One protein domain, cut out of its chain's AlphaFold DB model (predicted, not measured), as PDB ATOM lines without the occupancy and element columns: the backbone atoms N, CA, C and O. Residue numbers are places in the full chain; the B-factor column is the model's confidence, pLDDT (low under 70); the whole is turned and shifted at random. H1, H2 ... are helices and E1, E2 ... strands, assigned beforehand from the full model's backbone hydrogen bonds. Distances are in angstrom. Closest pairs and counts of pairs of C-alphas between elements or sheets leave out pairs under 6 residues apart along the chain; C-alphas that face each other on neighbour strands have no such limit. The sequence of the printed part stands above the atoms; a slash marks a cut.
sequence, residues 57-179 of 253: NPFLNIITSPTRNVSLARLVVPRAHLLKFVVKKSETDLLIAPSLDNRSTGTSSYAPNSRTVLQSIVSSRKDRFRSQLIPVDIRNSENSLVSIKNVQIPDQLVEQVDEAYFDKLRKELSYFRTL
ATOM      1  N   ASN A  57     289.892 195.896 277.588       48.06
ATOM      2  CA  ASN A  57     289.702 196.901 276.548       48.06
ATOM      3  C   ASN A  57     290.827 197.966 276.585       48.06
ATOM      4  O   ASN A  57     290.883 198.781 277.519       48.06
ATOM      5  N   PRO A  58     291.689 198.055 275.552       50.72
ATOM      6  CA  PRO A  58     292.828 198.975 275.551       50.72
ATOM      7  C   PRO A  58     292.417 200.455 275.501       50.72
ATOM      8  O   PRO A  58     293.123 201.306 276.046       50.72
ATOM      9  N   PHE A  59     291.260 200.790 274.916       49.34
ATOM     10  CA  PHE A  59     290.713 202.156 274.918       49.34
ATOM     11  C   PHE A  59     290.187 202.530 276.294       49.34
ATOM     12  O   PHE A  59     290.378 203.652 276.767       49.34
ATOM     13  N   LEU A  60     289.566 201.567 276.966       53.72
ATOM     14  CA  LEU A  60     289.028 201.772 278.294       53.72
ATOM     15  C   LEU A  60     290.130 201.934 279.335       53.72
ATOM     16  O   LEU A  60     290.003 202.774 280.222       53.72
ATOM     17  N   ASN A  61     291.248 201.227 279.178       54.00
ATOM     18  CA  ASN A  61     292.437 201.399 280.013       54.00
ATOM     19  C   ASN A  61     293.038 202.807 279.913       54.00
ATOM     20  O   ASN A  61     293.610 203.300 280.883       54.00
ATOM     21  N   ILE A  62     292.892 203.478 278.765       55.34
ATOM     22  CA  ILE A  62     293.334 204.867 278.588       55.34
ATOM     23  C   ILE A  62     292.413 205.824 279.350       55.34
ATOM     24  O   ILE A  62     292.893 206.700 280.070       55.34
ATOM     25  N   ILE A  63     291.098 205.632 279.221       55.47
ATOM     26  CA  ILE A  63     290.073 206.520 279.794       55.47
ATOM     27  C   ILE A  63     289.960 206.343 281.314       55.47
ATOM     28  O   ILE A  63     289.794 207.317 282.044       55.47
ATOM     29  N   THR A  64     290.076 205.109 281.799       60.53
ATOM     30  CA  THR A  64     290.030 204.775 283.233       60.53
ATOM     31  C   THR A  64     291.386 204.938 283.919       60.53
ATOM     32  O   THR A  64     291.486 204.799 285.140       60.53
ATOM     33  N   SER A  65     292.441 205.257 283.159       61.00
ATOM     34  CA  SER A  65     293.769 205.486 283.711       61.00
ATOM     35  C   SER A  65     293.736 206.642 284.714       61.00
ATOM     36  O   SER A  65     293.262 207.729 284.370       61.00
ATOM     37  N   PRO A  66     294.290 206.477 285.929       72.06
ATOM     38  CA  PRO A  66     294.359 207.574 286.880       72.06
ATOM     39  C   PRO A  66     295.152 208.727 286.269       72.06
ATOM     40  O   PRO A  66     296.221 208.534 285.680       72.06
ATOM     41  N   THR A  67     294.635 209.939 286.406       74.38
ATOM     42  CA  THR A  67     295.300 211.130 285.891       74.38
ATOM     43  C   THR A  67     296.433 211.570 286.814       74.38
ATOM     44  O   THR A  67     296.423 211.329 288.023       74.38
ATOM     45  N   ARG A  68     297.454 212.211 286.240       69.06
ATOM     46  CA  ARG A  68     298.535 212.856 286.988       69.06
ATOM     47  C   ARG A  68     298.771 214.272 286.498       69.06
ATOM     48  O   ARG A  68     298.694 214.556 285.306       69.06
ATOM     49  N   ASN A  69     299.128 215.138 287.441       71.69
ATOM     50  CA  ASN A  69     299.633 216.469 287.144       71.69
ATOM     51  C   ASN A  69     301.064 216.361 286.617       71.69
ATOM     52  O   ASN A  69     301.972 215.940 287.336       71.69
ATOM     53  N   VAL A  70     301.264 216.749 285.362       67.50
ATOM     54  CA  VAL A  70     302.582 216.776 284.732       67.50
ATOM     55  C   VAL A  70     303.165 218.173 284.884       67.50
ATOM     56  O   VAL A  70     302.655 219.132 284.304       67.50
ATOM     57  N   SER A  71     304.263 218.288 285.635       64.50
ATOM     58  CA  SER A  71     304.897 219.586 285.916       64.50
ATOM     59  C   SER A  71     305.360 220.327 284.652       64.50
ATOM     60  O   SER A  71     305.233 221.549 284.594       64.50
ATOM     61  N   LEU A  72     305.807 219.589 283.626       64.94
ATOM     62  CA  LEU A  72     306.286 220.124 282.345       64.94
ATOM     63  C   LEU A  72     305.212 220.887 281.580       64.94
ATOM     64  O   LEU A  72     305.459 221.976 281.075       64.94
ATOM     65  N   ALA A  73     304.023 220.298 281.494       59.75
ATOM     66  CA  ALA A  73     302.939 220.837 280.692       59.75
ATOM     67  C   ALA A  73     301.957 221.670 281.526       59.75
ATOM     68  O   ALA A  73     301.121 222.361 280.960       59.75
ATOM     69  N   ARG A  74     302.033 221.604 282.867       66.06
ATOM     70  CA  ARG A  74     300.967 222.065 283.780       66.06
ATOM     71  C   ARG A  74     299.595 221.501 283.383       66.06
ATOM     72  O   ARG A  74     298.572 222.151 283.558       66.06
ATOM     73  N   LEU A  75     299.599 220.287 282.835       66.50
ATOM     74  CA  LEU A  75     298.411 219.585 282.370       66.50
ATOM     75  C   LEU A  75     298.135 218.379 283.258       66.50
ATOM     76  O   LEU A  75     299.055 217.713 283.747       66.50
ATOM     77  N   VAL A  76     296.849 218.084 283.403       66.38
ATOM     78  CA  VAL A  76     296.348 216.820 283.933       66.38
ATOM     79  C   VAL A  76     296.336 215.830 282.775       66.38
ATOM     80  O   VAL A  76     295.618 216.027 281.800       66.38
ATOM     81  N   VAL A  77     297.149 214.780 282.861       68.56
ATOM     82  CA  VAL A  77     297.294 213.794 281.784       68.56
ATOM     83  C   VAL A  77     297.022 212.392 282.339       68.56
ATOM     84  O   VAL A  77     297.558 212.056 283.400       68.56
ATOM     85  N   PRO A  78     296.207 211.554 281.667       68.00
ATOM     86  CA  PRO A  78     296.029 210.153 282.044       68.00
ATOM     87  C   PRO A  78     297.371 209.416 282.097       68.00
ATOM     88  O   PRO A  78     298.192 209.563 281.189       68.00
ATOM     89  N   ARG A  79     297.604 208.597 283.131       70.00
ATOM     90  CA  ARG A  79     298.875 207.869 283.309       70.00
ATOM     91  C   ARG A  79     299.228 206.999 282.100       70.00
ATOM     92  O   ARG A  79     300.408 206.852 281.809       70.00
ATOM     93  N   ALA A  80     298.239 206.479 281.377       67.38
ATOM     94  CA  ALA A  80     298.432 205.722 280.140       67.38
ATOM     95  C   ALA A  80     299.179 206.508 279.040       67.38
ATOM     96  O   ALA A  80     299.847 205.909 278.202       67.38
ATOM     97  N   HIS A  81     299.118 207.843 279.054       72.12
ATOM     98  CA  HIS A  81     299.848 208.712 278.123       72.12
ATOM     99  C   HIS A  81     301.193 209.202 278.669       72.12
ATOM    100  O   HIS A  81     301.860 210.027 278.037       72.12
ATOM    101  N   LEU A  82     301.599 208.718 279.843       76.69
ATOM    102  CA  LEU A  82     302.836 209.109 280.497       76.69
ATOM    103  C   LEU A  82     303.845 207.974 280.461       76.69
ATOM    104  O   LEU A  82     303.538 206.821 280.750       76.69
ATOM    105  N   LEU A  83     305.082 208.340 280.161       83.81
ATOM    106  CA  LEU A  83     306.231 207.473 280.299       83.81
ATOM    107  C   LEU A  83     306.806 207.636 281.708       83.81
ATOM    108  O   LEU A  83     307.038 208.755 282.175       83.81
ATOM    109  N   LYS A  84     307.005 206.508 282.390       87.00
ATOM    110  CA  LYS A  84     307.609 206.458 283.721       87.00
ATOM    111  C   LYS A  84     309.130 206.453 283.587       87.00
ATOM    112  O   LYS A  84     309.674 205.641 282.841       87.00
ATOM    113  N   PHE A  85     309.797 207.296 284.362       87.75
ATOM    114  CA  PHE A  85     311.251 207.328 284.479       87.75
ATOM    115  C   PHE A  85     311.669 207.023 285.913       87.75
ATOM    116  O   PHE A  85     310.999 207.403 286.877       87.75
ATOM    117  N   VAL A  86     312.774 206.300 286.040       88.25
ATOM    118  CA  VAL A  86     313.376 205.924 287.318       88.25
ATOM    119  C   VAL A  86     314.861 206.244 287.277       88.25
ATOM    120  O   VAL A  86     315.478 206.212 286.214       88.25
ATOM    121  N   VAL A  87     315.433 206.546 288.438       87.25
ATOM    122  CA  VAL A  87     316.882 206.692 288.574       87.25
ATOM    123  C   VAL A  87     317.453 205.335 288.959       87.25
ATOM    124  O   VAL A  87     317.017 204.729 289.936       87.25
ATOM    125  N   LYS A  88     318.402 204.844 288.167       84.31
ATOM    126  CA  LYS A  88     319.156 203.618 288.423       84.31
ATOM    127  C   LYS A  88     320.591 203.985 288.769       84.31
ATOM    128  O   LYS A  88     321.145 204.921 288.206       84.31
ATOM    129  N   LYS A  89     321.198 203.227 289.676       81.06
ATOM    130  CA  LYS A  89     322.634 203.313 289.935       81.06
ATOM    131  C   LYS A  89     323.365 202.413 288.938       81.06
ATOM    132  O   LYS A  89     323.016 201.239 288.832       81.06
ATOM    133  N   SER A  90     324.341 202.958 288.223       77.62
ATOM    134  CA  SER A  90     325.222 202.238 287.306       77.62
ATOM    135  C   SER A  90     326.651 202.420 287.779       77.62
ATOM    136  O   SER A  90     327.135 203.534 287.689       77.62
ATOM    137  N   GLU A  91     327.287 201.356 288.276       71.19
ATOM    138  CA  GLU A  91     328.685 201.283 288.750       71.19
ATOM    139  C   GLU A  91     329.138 202.449 289.663       71.19
ATOM    140  O   GLU A  91     329.232 202.261 290.877       71.19
ATOM    141  N   THR A  92     329.336 203.654 289.130       69.00
ATOM    142  CA  THR A  92     329.687 204.889 289.853       69.00
ATOM    143  C   THR A  92     328.616 205.991 289.817       69.00
ATOM    144  O   THR A  92     328.561 206.800 290.742       69.00
ATOM    145  N   ASP A  93     327.727 205.998 288.821       75.69
ATOM    146  CA  ASP A  93     326.857 207.130 288.488       75.69
ATOM    147  C   ASP A  93     325.364 206.824 288.700       75.69
ATOM    148  O   ASP A  93     324.914 205.673 288.709       75.69
ATOM    149  N   LEU A  94     324.560 207.879 288.866       83.88
ATOM    150  CA  LEU A  94     323.101 207.788 288.876       83.88
ATOM    151  C   LEU A  94     322.570 208.172 287.493       83.88
ATOM    152  O   LEU A  94     322.765 209.294 287.042       83.88
ATOM    153  N   LEU A  95     321.867 207.259 286.829       86.62
ATOM    154  CA  LEU A  95     321.344 207.447 285.475       86.62
ATOM    155  C   LEU A  95     319.821 207.419 285.465       86.62
ATOM    156  O   LEU A  95     319.193 206.578 286.113       86.62
ATOM    157  N   ILE A  96     319.210 208.305 284.681       88.31
ATOM    158  CA  ILE A  96     317.780 208.205 284.372       88.31
ATOM    159  C   ILE A  96     317.564 207.139 283.303       88.31
ATOM    160  O   ILE A  96     318.184 207.186 282.245       88.31
ATOM    161  N   ALA A  97     316.620 206.233 283.550       85.81
ATOM    162  CA  ALA A  97     316.195 205.227 282.587       85.81
ATOM    163  C   ALA A  97     314.661 205.178 282.466       85.81
ATOM    164  O   ALA A  97     313.949 205.357 283.467       85.81
ATOM    165  N   PRO A  98     314.122 204.902 281.266       86.56
ATOM    166  CA  PRO A  98     312.699 204.647 281.100       86.56
ATOM    167  C   PRO A  98     312.295 203.310 281.732       86.56
ATOM    168  O   PRO A  98     313.061 202.346 281.769       86.56
ATOM    169  N   SER A  99     311.058 203.240 282.221       84.94
ATOM    170  CA  SER A  99     310.463 202.032 282.791       84.94
ATOM    171  C   SER A  99     309.156 201.707 282.072       84.94
ATOM    172  O   SER A  99     308.100 202.222 282.436       84.94
ATOM    173  N   LEU A 100     309.226 200.827 281.072       73.94
ATOM    174  CA  LEU A 100     308.062 200.396 280.282       73.94
ATOM    175  C   LEU A 100     307.207 199.348 280.989       73.94
ATOM    176  O   LEU A 100     305.994 199.277 280.795       73.94
ATOM    177  N   ASP A 101     307.835 198.555 281.845       64.81
ATOM    178  CA  ASP A 101     307.138 197.631 282.712       64.81
ATOM    179  C   ASP A 101     306.914 198.374 284.017       64.81
ATOM    180  O   ASP A 101     307.861 198.728 284.720       64.81
ATOM    181  N   ASN A 102     305.657 198.645 284.367       63.41
ATOM    182  CA  ASN A 102     305.274 199.310 285.621       63.41
ATOM    183  C   ASN A 102     305.753 198.569 286.899       63.41
ATOM    184  O   ASN A 102     305.401 198.978 288.001       63.41
ATOM    185  N   ARG A 103     306.555 197.507 286.745       61.66
ATOM    186  CA  ARG A 103     307.173 196.646 287.755       61.66
ATOM    187  C   ARG A 103     308.301 197.314 288.542       61.66
ATOM    188  O   ARG A 103     308.665 196.797 289.590       61.66
ATOM    189  N   SER A 104     308.863 198.433 288.073       61.91
ATOM    190  CA  SER A 104     309.890 199.144 288.847       61.91
ATOM    191  C   SER A 104     309.308 199.671 290.162       61.91
ATOM    192  O   SER A 104     308.438 200.547 290.172       61.91
ATOM    193  N   THR A 105     309.776 199.130 291.280       57.94
ATOM    194  CA  THR A 105     309.479 199.628 292.623       57.94
ATOM    195  C   THR A 105     310.421 200.787 292.948       57.94
ATOM    196  O   THR A 105     311.600 200.753 292.601       57.94
ATOM    197  N   GLY A 106     309.893 201.850 293.560       64.69
ATOM    198  CA  GLY A 106     310.677 203.018 293.973       64.69
ATOM    199  C   GLY A 106     310.224 204.349 293.374       64.69
ATOM    200  O   GLY A 106     309.192 204.456 292.703       64.69
ATOM    201  N   THR A 107     311.012 205.379 293.667       77.12
ATOM    202  CA  THR A 107     310.777 206.775 293.306       77.12
ATOM    203  C   THR A 107     310.829 206.984 291.802       77.12
ATOM    204  O   THR A 107     311.811 206.660 291.137       77.12
ATOM    205  N   SER A 108     309.754 207.550 291.255       86.69
ATOM    206  CA  SER A 108     309.606 207.723 289.814       86.69
ATOM    207  C   SER A 108     309.075 209.092 289.448       86.69
ATOM    208  O   SER A 108     308.201 209.641 290.122       86.69
ATOM    209  N   SER A 109     309.545 209.591 288.319       87.44
ATOM    210  CA  SER A 109     309.008 210.750 287.622       87.44
ATOM    211  C   SER A 109     308.200 210.291 286.406       87.44
ATOM    212  O   SER A 109     308.235 209.128 285.992       87.44
ATOM    213  N   TYR A 110     307.433 211.222 285.849       85.88
ATOM    214  CA  TYR A 110     306.588 210.974 284.691       85.88
ATOM    215  C   TYR A 110     306.739 212.119 283.702       85.88
ATOM    216  O   TYR A 110     306.691 213.287 284.095       85.88
ATOM    217  N   ALA A 111     306.854 211.782 282.422       83.62
ATOM    218  CA  ALA A 111     306.812 212.749 281.333       83.62
ATOM    219  C   ALA A 111     305.831 212.287 280.249       83.62
ATOM    220  O   ALA A 111     305.527 211.094 280.173       83.62
ATOM    221  N   PRO A 112     305.311 213.198 279.411       81.44
ATOM    222  CA  PRO A 112     304.468 212.817 278.285       81.44
ATOM    223  C   PRO A 112     305.180 211.811 277.383       81.44
ATOM    224  O   PRO A 112     306.346 212.000 277.035       81.44
ATOM    225  N   ASN A 113     304.471 210.757 276.978       80.94
ATOM    226  CA  ASN A 113     304.978 209.761 276.039       80.94
ATOM    227  C   ASN A 113     304.970 210.314 274.602       80.94
ATOM    228  O   ASN A 113     304.176 209.908 273.752       80.94
ATOM    229  N   SER A 114     305.820 211.307 274.352       78.88
ATOM    230  CA  SER A 114     305.961 211.987 273.068       78.88
ATOM    231  C   SER A 114     307.433 212.193 272.762       78.88
ATOM    232  O   SER A 114     308.146 212.842 273.528       78.88
ATOM    233  N   ARG A 115     307.875 211.686 271.608       78.44
ATOM    234  CA  ARG A 115     309.258 211.840 271.144       78.44
ATOM    235  C   ARG A 115     309.672 213.308 271.115       78.44
ATOM    236  O   ARG A 115     310.715 213.650 271.650       78.44
ATOM    237  N   THR A 116     308.832 214.171 270.549       78.38
ATOM    238  CA  THR A 116     309.097 215.611 270.431       78.38
ATOM    239  C   THR A 116     309.269 216.268 271.798       78.38
ATOM    240  O   THR A 116     310.133 217.120 271.976       78.38
ATOM    241  N   VAL A 117     308.466 215.854 272.782       80.31
ATOM    242  CA  VAL A 117     308.572 216.358 274.155       80.31
ATOM    243  C   VAL A 117     309.846 215.849 274.827       80.31
ATOM    244  O   VAL A 117     310.549 216.621 275.464       80.31
ATOM    245  N   LEU A 118     310.183 214.571 274.670       82.75
ATOM    246  CA  LEU A 118     311.410 214.013 275.243       82.75
ATOM    247  C   LEU A 118     312.662 214.640 274.618       82.75
ATOM    248  O   LEU A 118     313.568 215.035 275.345       82.75
ATOM    249  N   GLN A 119     312.678 214.816 273.296       84.94
ATOM    250  CA  GLN A 119     313.748 215.516 272.585       84.94
ATOM    251  C   GLN A 119     313.895 216.954 273.080       84.94
ATOM    252  O   GLN A 119     315.006 217.384 273.361       84.94
ATOM    253  N   SER A 120     312.794 217.690 273.259       83.12
ATOM    254  CA  SER A 120     312.879 219.068 273.753       83.12
ATOM    255  C   SER A 120     313.412 219.153 275.185       83.12
ATOM    256  O   SER A 120     314.117 220.106 275.508       83.12
ATOM    257  N   ILE A 121     313.136 218.155 276.032       85.00
ATOM    258  CA  ILE A 121     313.702 218.070 277.383       85.00
ATOM    259  C   ILE A 121     315.201 217.769 277.328       85.00
ATOM    260  O   ILE A 121     315.978 218.478 277.967       85.00
ATOM    261  N   VAL A 122     315.604 216.739 276.579       86.12
ATOM    262  CA  VAL A 122     317.003 216.295 276.493       86.12
ATOM    263  C   VAL A 122     317.860 217.370 275.829       86.12
ATOM    264  O   VAL A 122     318.866 217.780 276.387       86.12
ATOM    265  N   SER A 123     317.438 217.941 274.705       84.94
ATOM    266  CA  SER A 123     318.199 218.993 274.018       84.94
ATOM    267  C   SER A 123     318.197 220.346 274.748       84.94
ATOM    268  O   SER A 123     318.892 221.276 274.334       84.94
ATOM    269  N   SER A 124     317.423 220.500 275.828       83.25
ATOM    270  CA  SER A 124     317.373 221.749 276.583       83.25
ATOM    271  C   SER A 124     318.659 221.983 277.370       83.25
ATOM    272  O   SER A 124     319.054 221.167 278.199       83.25
ATOM    273  N   ARG A 125     319.257 223.167 277.201       75.88
ATOM    274  CA  ARG A 125     320.395 223.640 278.015       75.88
ATOM    275  C   ARG A 125     319.997 224.092 279.424       75.88
ATOM    276  O   ARG A 125     320.847 224.499 280.204       75.88
ATOM    277  N   LYS A 126     318.698 224.118 279.736       78.62
ATOM    278  CA  LYS A 126     318.185 224.596 281.024       78.62
ATOM    279  C   LYS A 126     317.983 223.411 281.966       78.62
ATOM    280  O   LYS A 126     317.039 222.640 281.781       78.62
ATOM    281  N   ASP A 127     318.764 223.351 283.041       73.50
ATOM    282  CA  ASP A 127     318.683 222.292 284.064       73.50
ATOM    283  C   ASP A 127     317.280 222.119 284.647       73.50
ATOM    284  O   ASP A 127     316.843 221.008 284.943       73.50
ATOM    285  N   ARG A 128     316.500 223.202 284.741       75.94
ATOM    286  CA  ARG A 128     315.099 223.157 285.191       75.94
ATOM    287  C   ARG A 128     314.188 222.304 284.296       75.94
ATOM    288  O   ARG A 128     313.163 221.824 284.765       75.94
ATOM    289  N   PHE A 129     314.505 222.160 283.012       77.38
ATOM    290  CA  PHE A 129     313.739 221.315 282.092       77.38
ATOM    291  C   PHE A 129     314.225 219.869 282.150       77.38
ATOM    292  O   PHE A 129     313.405 218.967 282.305       77.38
ATOM    293  N   ARG A 130     315.545 219.659 282.141       78.62
ATOM    294  CA  ARG A 130     316.171 218.335 282.288       78.62
ATOM    295  C   ARG A 130     315.776 217.654 283.608       78.62
ATOM    296  O   ARG A 130     315.326 216.512 283.611       78.62
ATOM    297  N   SER A 131     315.802 218.395 284.715       81.50
ATOM    298  CA  SER A 131     315.426 217.912 286.056       81.50
ATOM    299  C   SER A 131     313.984 217.426 286.208       81.50
ATOM    300  O   SER A 131     313.650 216.827 287.225       81.50
ATOM    301  N   GLN A 132     313.110 217.643 285.225       81.88
ATOM    302  CA  GLN A 132     311.725 217.169 285.290       81.88
ATOM    303  C   GLN A 132     311.601 215.664 285.050       81.88
ATOM    304  O   GLN A 132     310.608 215.058 285.450       81.88
ATOM    305  N   LEU A 133     312.623 215.061 284.442       86.25
ATOM    306  CA  LEU A 133     312.759 213.611 284.350       86.25
ATOM    307  C   LEU A 133     313.291 213.004 285.652       86.25
ATOM    308  O   LEU A 133     313.278 211.786 285.797       86.25
ATOM    309  N   ILE A 134     313.733 213.814 286.616       87.50
ATOM    310  CA  ILE A 134     314.256 213.333 287.896       87.50
ATOM    311  C   ILE A 134     313.097 213.251 288.904       87.50
ATOM    312  O   ILE A 134     312.316 214.200 289.018       87.50
ATOM    313  N   PRO A 135     312.948 212.136 289.645       86.62
ATOM    314  CA  PRO A 135     311.973 212.025 290.726       86.62
ATOM    315  C   PRO A 135     312.100 213.172 291.735       86.62
ATOM    316  O   PRO A 135     313.205 213.564 292.106       86.62
ATOM    317  N   VAL A 136     310.964 213.694 292.205       81.75
ATOM    318  CA  VAL A 136     310.922 214.863 293.104       81.75
ATOM    319  C   VAL A 136     311.704 214.620 294.394       81.75
ATOM    320  O   VAL A 136     312.414 215.513 294.843       81.75
ATOM    321  N   ASP A 137     311.643 213.410 294.939       82.25
ATOM    322  CA  ASP A 137     312.342 213.070 296.181       82.25
ATOM    323  C   ASP A 137     313.867 213.100 296.005       82.25
ATOM    324  O   ASP A 137     314.583 213.496 296.915       82.25
ATOM    325  N   ILE A 138     314.372 212.770 294.810       82.44
ATOM    326  CA  ILE A 138     315.799 212.897 294.466       82.44
ATOM    327  C   ILE A 138     316.148 214.362 294.194       82.44
ATOM    328  O   ILE A 138     317.216 214.837 294.569       82.44
ATOM    329  N   ARG A 139     315.231 215.110 293.571       79.06
ATOM    330  CA  ARG A 139     315.404 216.544 293.324       79.06
ATOM    331  C   ARG A 139     315.545 217.343 294.620       79.06
ATOM    332  O   ARG A 139     316.322 218.288 294.661       79.06
ATOM    333  N   ASN A 140     314.776 216.970 295.636       80.38
ATOM    334  CA  ASN A 140     314.726 217.650 296.926       80.38
ATOM    335  C   ASN A 140     315.615 216.974 297.987       80.38
ATOM    336  O   ASN A 140     315.577 217.368 299.147       80.38
ATOM    337  N   SER A 141     316.375 215.943 297.614       79.00
ATOM    338  CA  SER A 141     317.251 215.222 298.532       79.00
ATOM    339  C   SER A 141     318.418 216.109 298.967       79.00
ATOM    340  O   SER A 141     319.186 216.599 298.138       79.00
ATOM    341  N   GLU A 142     318.579 216.266 300.280       72.44
ATOM    342  CA  GLU A 142     319.750 216.906 300.896       72.44
ATOM    343  C   GLU A 142     320.950 215.949 300.995       72.44
ATOM    344  O   GLU A 142     322.066 216.362 301.306       72.44
ATOM    345  N   ASN A 143     320.749 214.661 300.698       71.44
ATOM    346  CA  ASN A 143     321.806 213.660 300.736       71.44
ATOM    347  C   ASN A 143     322.748 213.828 299.532       71.44
ATOM    348  O   ASN A 143     322.339 213.657 298.380       71.44
ATOM    349  N   SER A 144     324.026 214.114 299.800       60.75
ATOM    350  CA  SER A 144     325.058 214.359 298.783       60.75
ATOM    351  C   SER A 144     325.302 213.169 297.850       60.75
ATOM    352  O   SER A 144     325.706 213.378 296.709       60.75
ATOM    353  N   LEU A 145     325.010 211.938 298.291       62.69
ATOM    354  CA  LEU A 145     325.164 210.719 297.486       62.69
ATOM    355  C   LEU A 145     324.056 210.552 296.434       62.69
ATOM    356  O   LEU A 145     324.295 209.982 295.374       62.69
ATOM    357  N   VAL A 146     322.854 211.068 296.706       66.06
ATOM    358  CA  VAL A 146     321.678 210.994 295.822       66.06
ATOM    359  C   VAL A 146     321.167 212.412 295.593       66.06
ATOM    360  O   VAL A 146     320.031 212.755 295.912       66.06
ATOM    361  N   SER A 147     322.061 213.268 295.102       69.88
ATOM    362  CA  SER A 147     321.739 214.640 294.733       69.88
ATOM    363  C   SER A 147     321.373 214.716 293.255       69.88
ATOM    364  O   SER A 147     321.956 214.017 292.425       69.88
ATOM    365  N   ILE A 148     320.472 215.637 292.911       76.12
ATOM    366  CA  ILE A 148     320.122 215.976 291.526       76.12
ATOM    367  C   ILE A 148     321.353 216.223 290.639       76.12
ATOM    368  O   ILE A 148     321.335 215.883 289.461       76.12
ATOM    369  N   LYS A 149     322.429 216.781 291.214       76.00
ATOM    370  CA  LYS A 149     323.670 217.116 290.504       76.00
ATOM    371  C   LYS A 149     324.435 215.884 290.021       76.00
ATOM    372  O   LYS A 149     325.184 215.985 289.059       76.00
ATOM    373  N   ASN A 150     324.223 214.740 290.666       77.25
ATOM    374  CA  ASN A 150     324.895 213.486 290.338       77.25
ATOM    375  C   ASN A 150     324.067 212.629 289.370       77.25
ATOM    376  O   ASN A 150     324.515 211.560 288.965       77.25
ATOM    377  N   VAL A 151     322.843 213.061 289.038       83.19
ATOM    378  CA  VAL A 151     321.964 212.333 288.127       83.19
ATOM    379  C   VAL A 151     322.251 212.763 286.697       83.19
ATOM    380  O   VAL A 151     321.902 213.866 286.276       83.19
ATOM    381  N   GLN A 152     322.847 211.863 285.931       85.06
ATOM    382  CA  GLN A 152     323.080 212.051 284.513       85.06
ATOM    383  C   GLN A 152     321.824 211.694 283.711       85.06
ATOM    384  O   GLN A 152     321.167 210.666 283.920       85.06
ATOM    385  N   ILE A 153     321.490 212.569 282.765       86.25
ATOM    386  CA  ILE A 153     320.454 212.327 281.760       86.25
ATOM    387  C   ILE A 153     321.181 212.034 280.454       86.25
ATOM    388  O   ILE A 153     321.807 212.962 279.939       86.25
ATOM    389  N   PRO A 154     321.118 210.803 279.927       84.12
ATOM    390  CA  PRO A 154     321.788 210.462 278.681       84.12
ATOM    391  C   PRO A 154     321.279 211.324 277.524       84.12
ATOM    392  O   PRO A 154     320.071 211.515 277.376       84.12
ATOM    393  N   ASP A 155     322.174 211.797 276.661       83.69
ATOM    394  CA  ASP A 155     321.755 212.512 275.446       83.69
ATOM    395  C   ASP A 155     321.049 211.576 274.452       83.69
ATOM    396  O   ASP A 155     320.185 212.006 273.693       83.69
ATOM    397  N   GLN A 156     321.343 210.276 274.543       86.62
ATOM    398  CA  GLN A 156     320.725 209.196 273.767       86.62
ATOM    399  C   GLN A 156     319.440 208.648 274.416       86.62
ATOM    400  O   GLN A 156     318.971 207.563 274.077       86.62
ATOM    401  N   LEU A 157     318.875 209.340 275.414       86.50
ATOM    402  CA  LEU A 157     317.718 208.837 276.163       86.50
ATOM    403  C   LEU A 157     316.518 208.549 275.249       86.50
ATOM    404  O   LEU A 157     315.747 207.631 275.514       86.50
ATOM    405  N   VAL A 158     316.340 209.327 274.180       85.69
ATOM    406  CA  VAL A 158     315.226 209.139 273.239       85.69
ATOM    407  C   VAL A 158     315.401 207.837 272.457       85.69
ATOM    408  O   VAL A 158     314.447 207.076 272.318       85.69
ATOM    409  N   GLU A 159     316.617 207.557 272.002       86.00
ATOM    410  CA  GLU A 159     316.995 206.319 271.326       86.00
ATOM    411  C   GLU A 159     316.852 205.118 272.269       86.00
ATOM    412  O   GLU A 159     316.269 204.110 271.883       86.00
ATOM    413  N   GLN A 160     317.271 205.251 273.531       84.50
ATOM    414  CA  GLN A 160     317.094 204.212 274.555       84.50
ATOM    415  C   GLN A 160     315.615 203.907 274.828       84.50
ATOM    416  O   GLN A 160     315.243 202.760 275.074       84.50
ATOM    417  N   VAL A 161     314.750 204.926 274.796       82.50
ATOM    418  CA  VAL A 161     313.297 204.736 274.905       82.50
ATOM    419  C   VAL A 161     312.771 203.959 273.702       82.50
ATOM    420  O   VAL A 161     312.014 203.009 273.894       82.50
ATOM    421  N   ASP A 162     313.162 204.344 272.484       79.31
ATOM    422  CA  ASP A 162     312.761 203.638 271.264       79.31
ATOM    423  C   ASP A 162     313.194 202.166 271.311       79.31
ATOM    424  O   ASP A 162     312.379 201.274 271.079       79.31
ATOM    425  N   GLU A 163     314.458 201.909 271.645       78.56
ATOM    426  CA  GLU A 163     315.029 200.566 271.741       78.56
ATOM    427  C   GLU A 163     314.305 199.719 272.788       78.56
ATOM    428  O   GLU A 163     313.898 198.597 272.495       78.56
ATOM    429  N   ALA A 164     314.016 200.280 273.964       77.81
ATOM    430  CA  ALA A 164     313.248 199.586 274.990       77.81
ATOM    431  C   ALA A 164     311.840 199.193 274.499       77.81
ATOM    432  O   ALA A 164     311.348 198.112 274.836       77.81
ATOM    433  N   TYR A 165     311.186 200.041 273.694       75.38
ATOM    434  CA  TYR A 165     309.908 199.692 273.068       75.38
ATOM    435  C   TYR A 165     310.070 198.564 272.050       75.38
ATOM    436  O   TYR A 165     309.258 197.638 272.048       75.38
ATOM    437  N   PHE A 166     311.108 198.615 271.212       68.88
ATOM    438  CA  PHE A 166     311.397 197.552 270.250       68.88
ATOM    439  C   PHE A 166     311.697 196.222 270.937       68.88
ATOM    440  O   PHE A 166     311.199 195.190 270.499       68.88
ATOM    441  N   ASP A 167     312.448 196.225 272.030       70.81
ATOM    442  CA  ASP A 167     312.771 195.010 272.772       70.81
ATOM    443  C   ASP A 167     311.562 194.428 273.492       70.81
ATOM    444  O   ASP A 167     311.370 193.210 273.488       70.81
ATOM    445  N   LYS A 168     310.712 195.279 274.074       68.88
ATOM    446  CA  LYS A 168     309.437 194.834 274.637       68.88
ATOM    447  C   LYS A 168     308.560 194.196 273.560       68.88
ATOM    448  O   LYS A 168     308.067 193.091 273.764       68.88
ATOM    449  N   LEU A 169     308.456 194.839 272.397       58.47
ATOM    450  CA  LEU A 169     307.729 194.309 271.247       58.47
ATOM    451  C   LEU A 169     308.312 192.973 270.780       58.47
ATOM    452  O   LEU A 169     307.567 192.025 270.581       58.47
ATOM    453  N   ARG A 170     309.636 192.859 270.631       62.59
ATOM    454  CA  ARG A 170     310.294 191.602 270.242       62.59
ATOM    455  C   ARG A 170     310.001 190.480 271.230       62.59
ATOM    456  O   ARG A 170     309.729 189.370 270.794       62.59
ATOM    457  N   LYS A 171     310.040 190.758 272.537       62.00
ATOM    458  CA  LYS A 171     309.709 189.775 273.580       62.00
ATOM    459  C   LYS A 171     308.256 189.328 273.481       62.00
ATOM    460  O   LYS A 171     308.000 188.129 273.457       62.00
ATOM    461  N   GLU A 172     307.326 190.268 273.356       57.81
ATOM    462  CA  GLU A 172     305.906 189.948 273.199       57.81
ATOM    463  C   GLU A 172     305.650 189.176 271.895       57.81
ATOM    464  O   GLU A 172     304.979 188.153 271.925       57.81
ATOM    465  N   LEU A 173     306.283 189.554 270.778       49.75
ATOM    466  CA  LEU A 173     306.218 188.824 269.504       49.75
ATOM    467  C   LEU A 173     306.878 187.435 269.563       49.75
ATOM    468  O   LEU A 173     306.414 186.502 268.912       49.75
ATOM    469  N   SER A 174     307.945 187.259 270.346       49.00
ATOM    470  CA  SER A 174     308.620 185.962 270.502       49.00
ATOM    471  C   SER A 174     307.757 184.924 271.225       49.00
ATOM    472  O   SER A 174     307.864 183.732 270.936       49.00
ATOM    473  N   TYR A 175     306.841 185.378 272.087       41.72
ATOM    474  CA  TYR A 175     305.815 184.531 272.697       41.72
ATOM    475  C   TYR A 175     304.876 183.924 271.636       41.72
ATOM    476  O   TYR A 175     304.493 182.762 271.734       41.72
ATOM    477  N   PHE A 176     304.592 184.648 270.546       37.59
ATOM    478  CA  PHE A 176     303.812 184.119 269.418       37.59
ATOM    479  C   PHE A 176     304.593 183.155 268.523       37.59
ATOM    480  O   PHE A 176     303.976 182.358 267.835       37.59
ATOM    481  N   ARG A 177     305.934 183.202 268.506       35.47
ATOM    482  CA  ARG A 177     306.748 182.183 267.809       35.47
ATOM    483  C   ARG A 177     306.824 180.860 268.567       35.47
ATOM    484  O   ARG A 177     307.174 179.855 267.966       35.47
ATOM    485  N   THR A 178     306.589 180.883 269.878       30.73
ATOM    486  CA  THR A 178     306.639 179.697 270.752       30.73
ATOM    487  C   THR A 178     305.270 179.061 270.962       30.73
ATOM    488  O   THR A 178     305.192 177.874 271.262       30.73
ATOM    489  N   LEU A 179     304.192 179.812 270.740       33.25
ATOM    490  CA  LEU A 179     302.920 179.231 270.338       33.25
ATOM    491  C   LEU A 179     303.096 178.752 268.897       33.25
ATOM    492  O   LEU A 179     303.089 179.568 267.981       33.25
TER     493      LEU A 179
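This is residues 57 to 179 of the 253 residues of the protein "Required for respiratory growth protein 8, mitochondrial" of Komagataella pastoris (UniProt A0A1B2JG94). A small, strongly twisted sheet of three strands, E4, E3 and E5, has short helices H2, H3 and H4 near E5 and the start of a long helix, H5, beside E4; the last part of H5, residues 169 to 178, sticks out as an arm. A separate hairpin of two short strands, E1 and E2, sits near one end of E5, with the short helix H1 beyond it. The 123 printed residues hold five named helices and five named strands, in the order H1 E1 E2 E3 E4 E5 H2 H3 H4 H5, a mixed class; both sheets are antiparallel, the larger in the order E4, E3, E5. The whole is compact, with a radius of gyration of the C-alphas of 15.6 A, and spans 50 by 35 by 27 A.

H1 is residues 58 to 63, beginning at C-alpha 58 (292.828, 198.975, 275.551). E1 is residues 67 to 70 and E2 residues 75 to 78. E3, residues 82 to 90, is 24.4 A long, and E4, residues 93 to 99, is 18.1 A; E5, residues 108 to 112, is 13.6 A and begins at C-alpha 108 (309.606, 207.723, 289.814). H2 is residues 115 to 122, H3 residues 127 to 133 and H4 residues 136 to 139. H5, residues 157 to 178, is 31.6 A long and ends at C-alpha 178 (306.639, 179.697, 270.752).

E3 and E4 form an antiparallel hairpin, with N 88 and O 95 2.8 A apart, within hydrogen-bond range. E5 is antiparallel to E3, with N 83 and O 111 at 2.8 A. The sheet is only just strongly twisted, its C-alphas up to 4.5 A off the best plane. E1 and E2 form the other hairpin, with N 68 and O 77 at 2.8 A. The closest C-alphas of E1 and E5, Val 70 and Ala 111, are 6.8 A apart; those of H1 and E2, Ile 62 and Pro 78, 6.9 A. H3 only grazes the sheet, with residues 131 to 133; its closest C-alpha to E5 is Leu 133, 5.7 A from that of Ser 109. H4 only grazes it with residues 136 to 138. H5 only grazes it with residues 157 to 165, and its closest C-alphas to E4 are Val 161 and Pro 98, 6.2 A apart. H2 touches H5, through residues 157 to 158 of H5 alone, at a steep tilt of 44 degrees, opposite ways; the closest C-alphas are Leu 118 and Val 158, 6.5 A. H2 and H3 only just touch, only at the corner, with 3 pairs of C-alphas within 8 A, the closest Ile 121 and Arg 130 at 5.5 A. In H1 and H2 every O i to N i+4 pair is within hydrogen-bond range; in H5 17 of 18, in H3 1 of 3 beside 3 of 4 O i to N i+3 pairs, and H4 is too short for such a pair.

The C-alphas of Glu 142 and Leu 179, the two farthest apart, are 51.3 A apart. The printed part has no cut. The link from H4 to H5, residues 140 to 156, is long; within it residues 151 to 152 pair in parallel with residues 94 to 95 of E4. The mean pLDDT of the printed part is 73.0, and 44 residues are under 70, among them 57 to 65, 101 to 106 and 168 to 179.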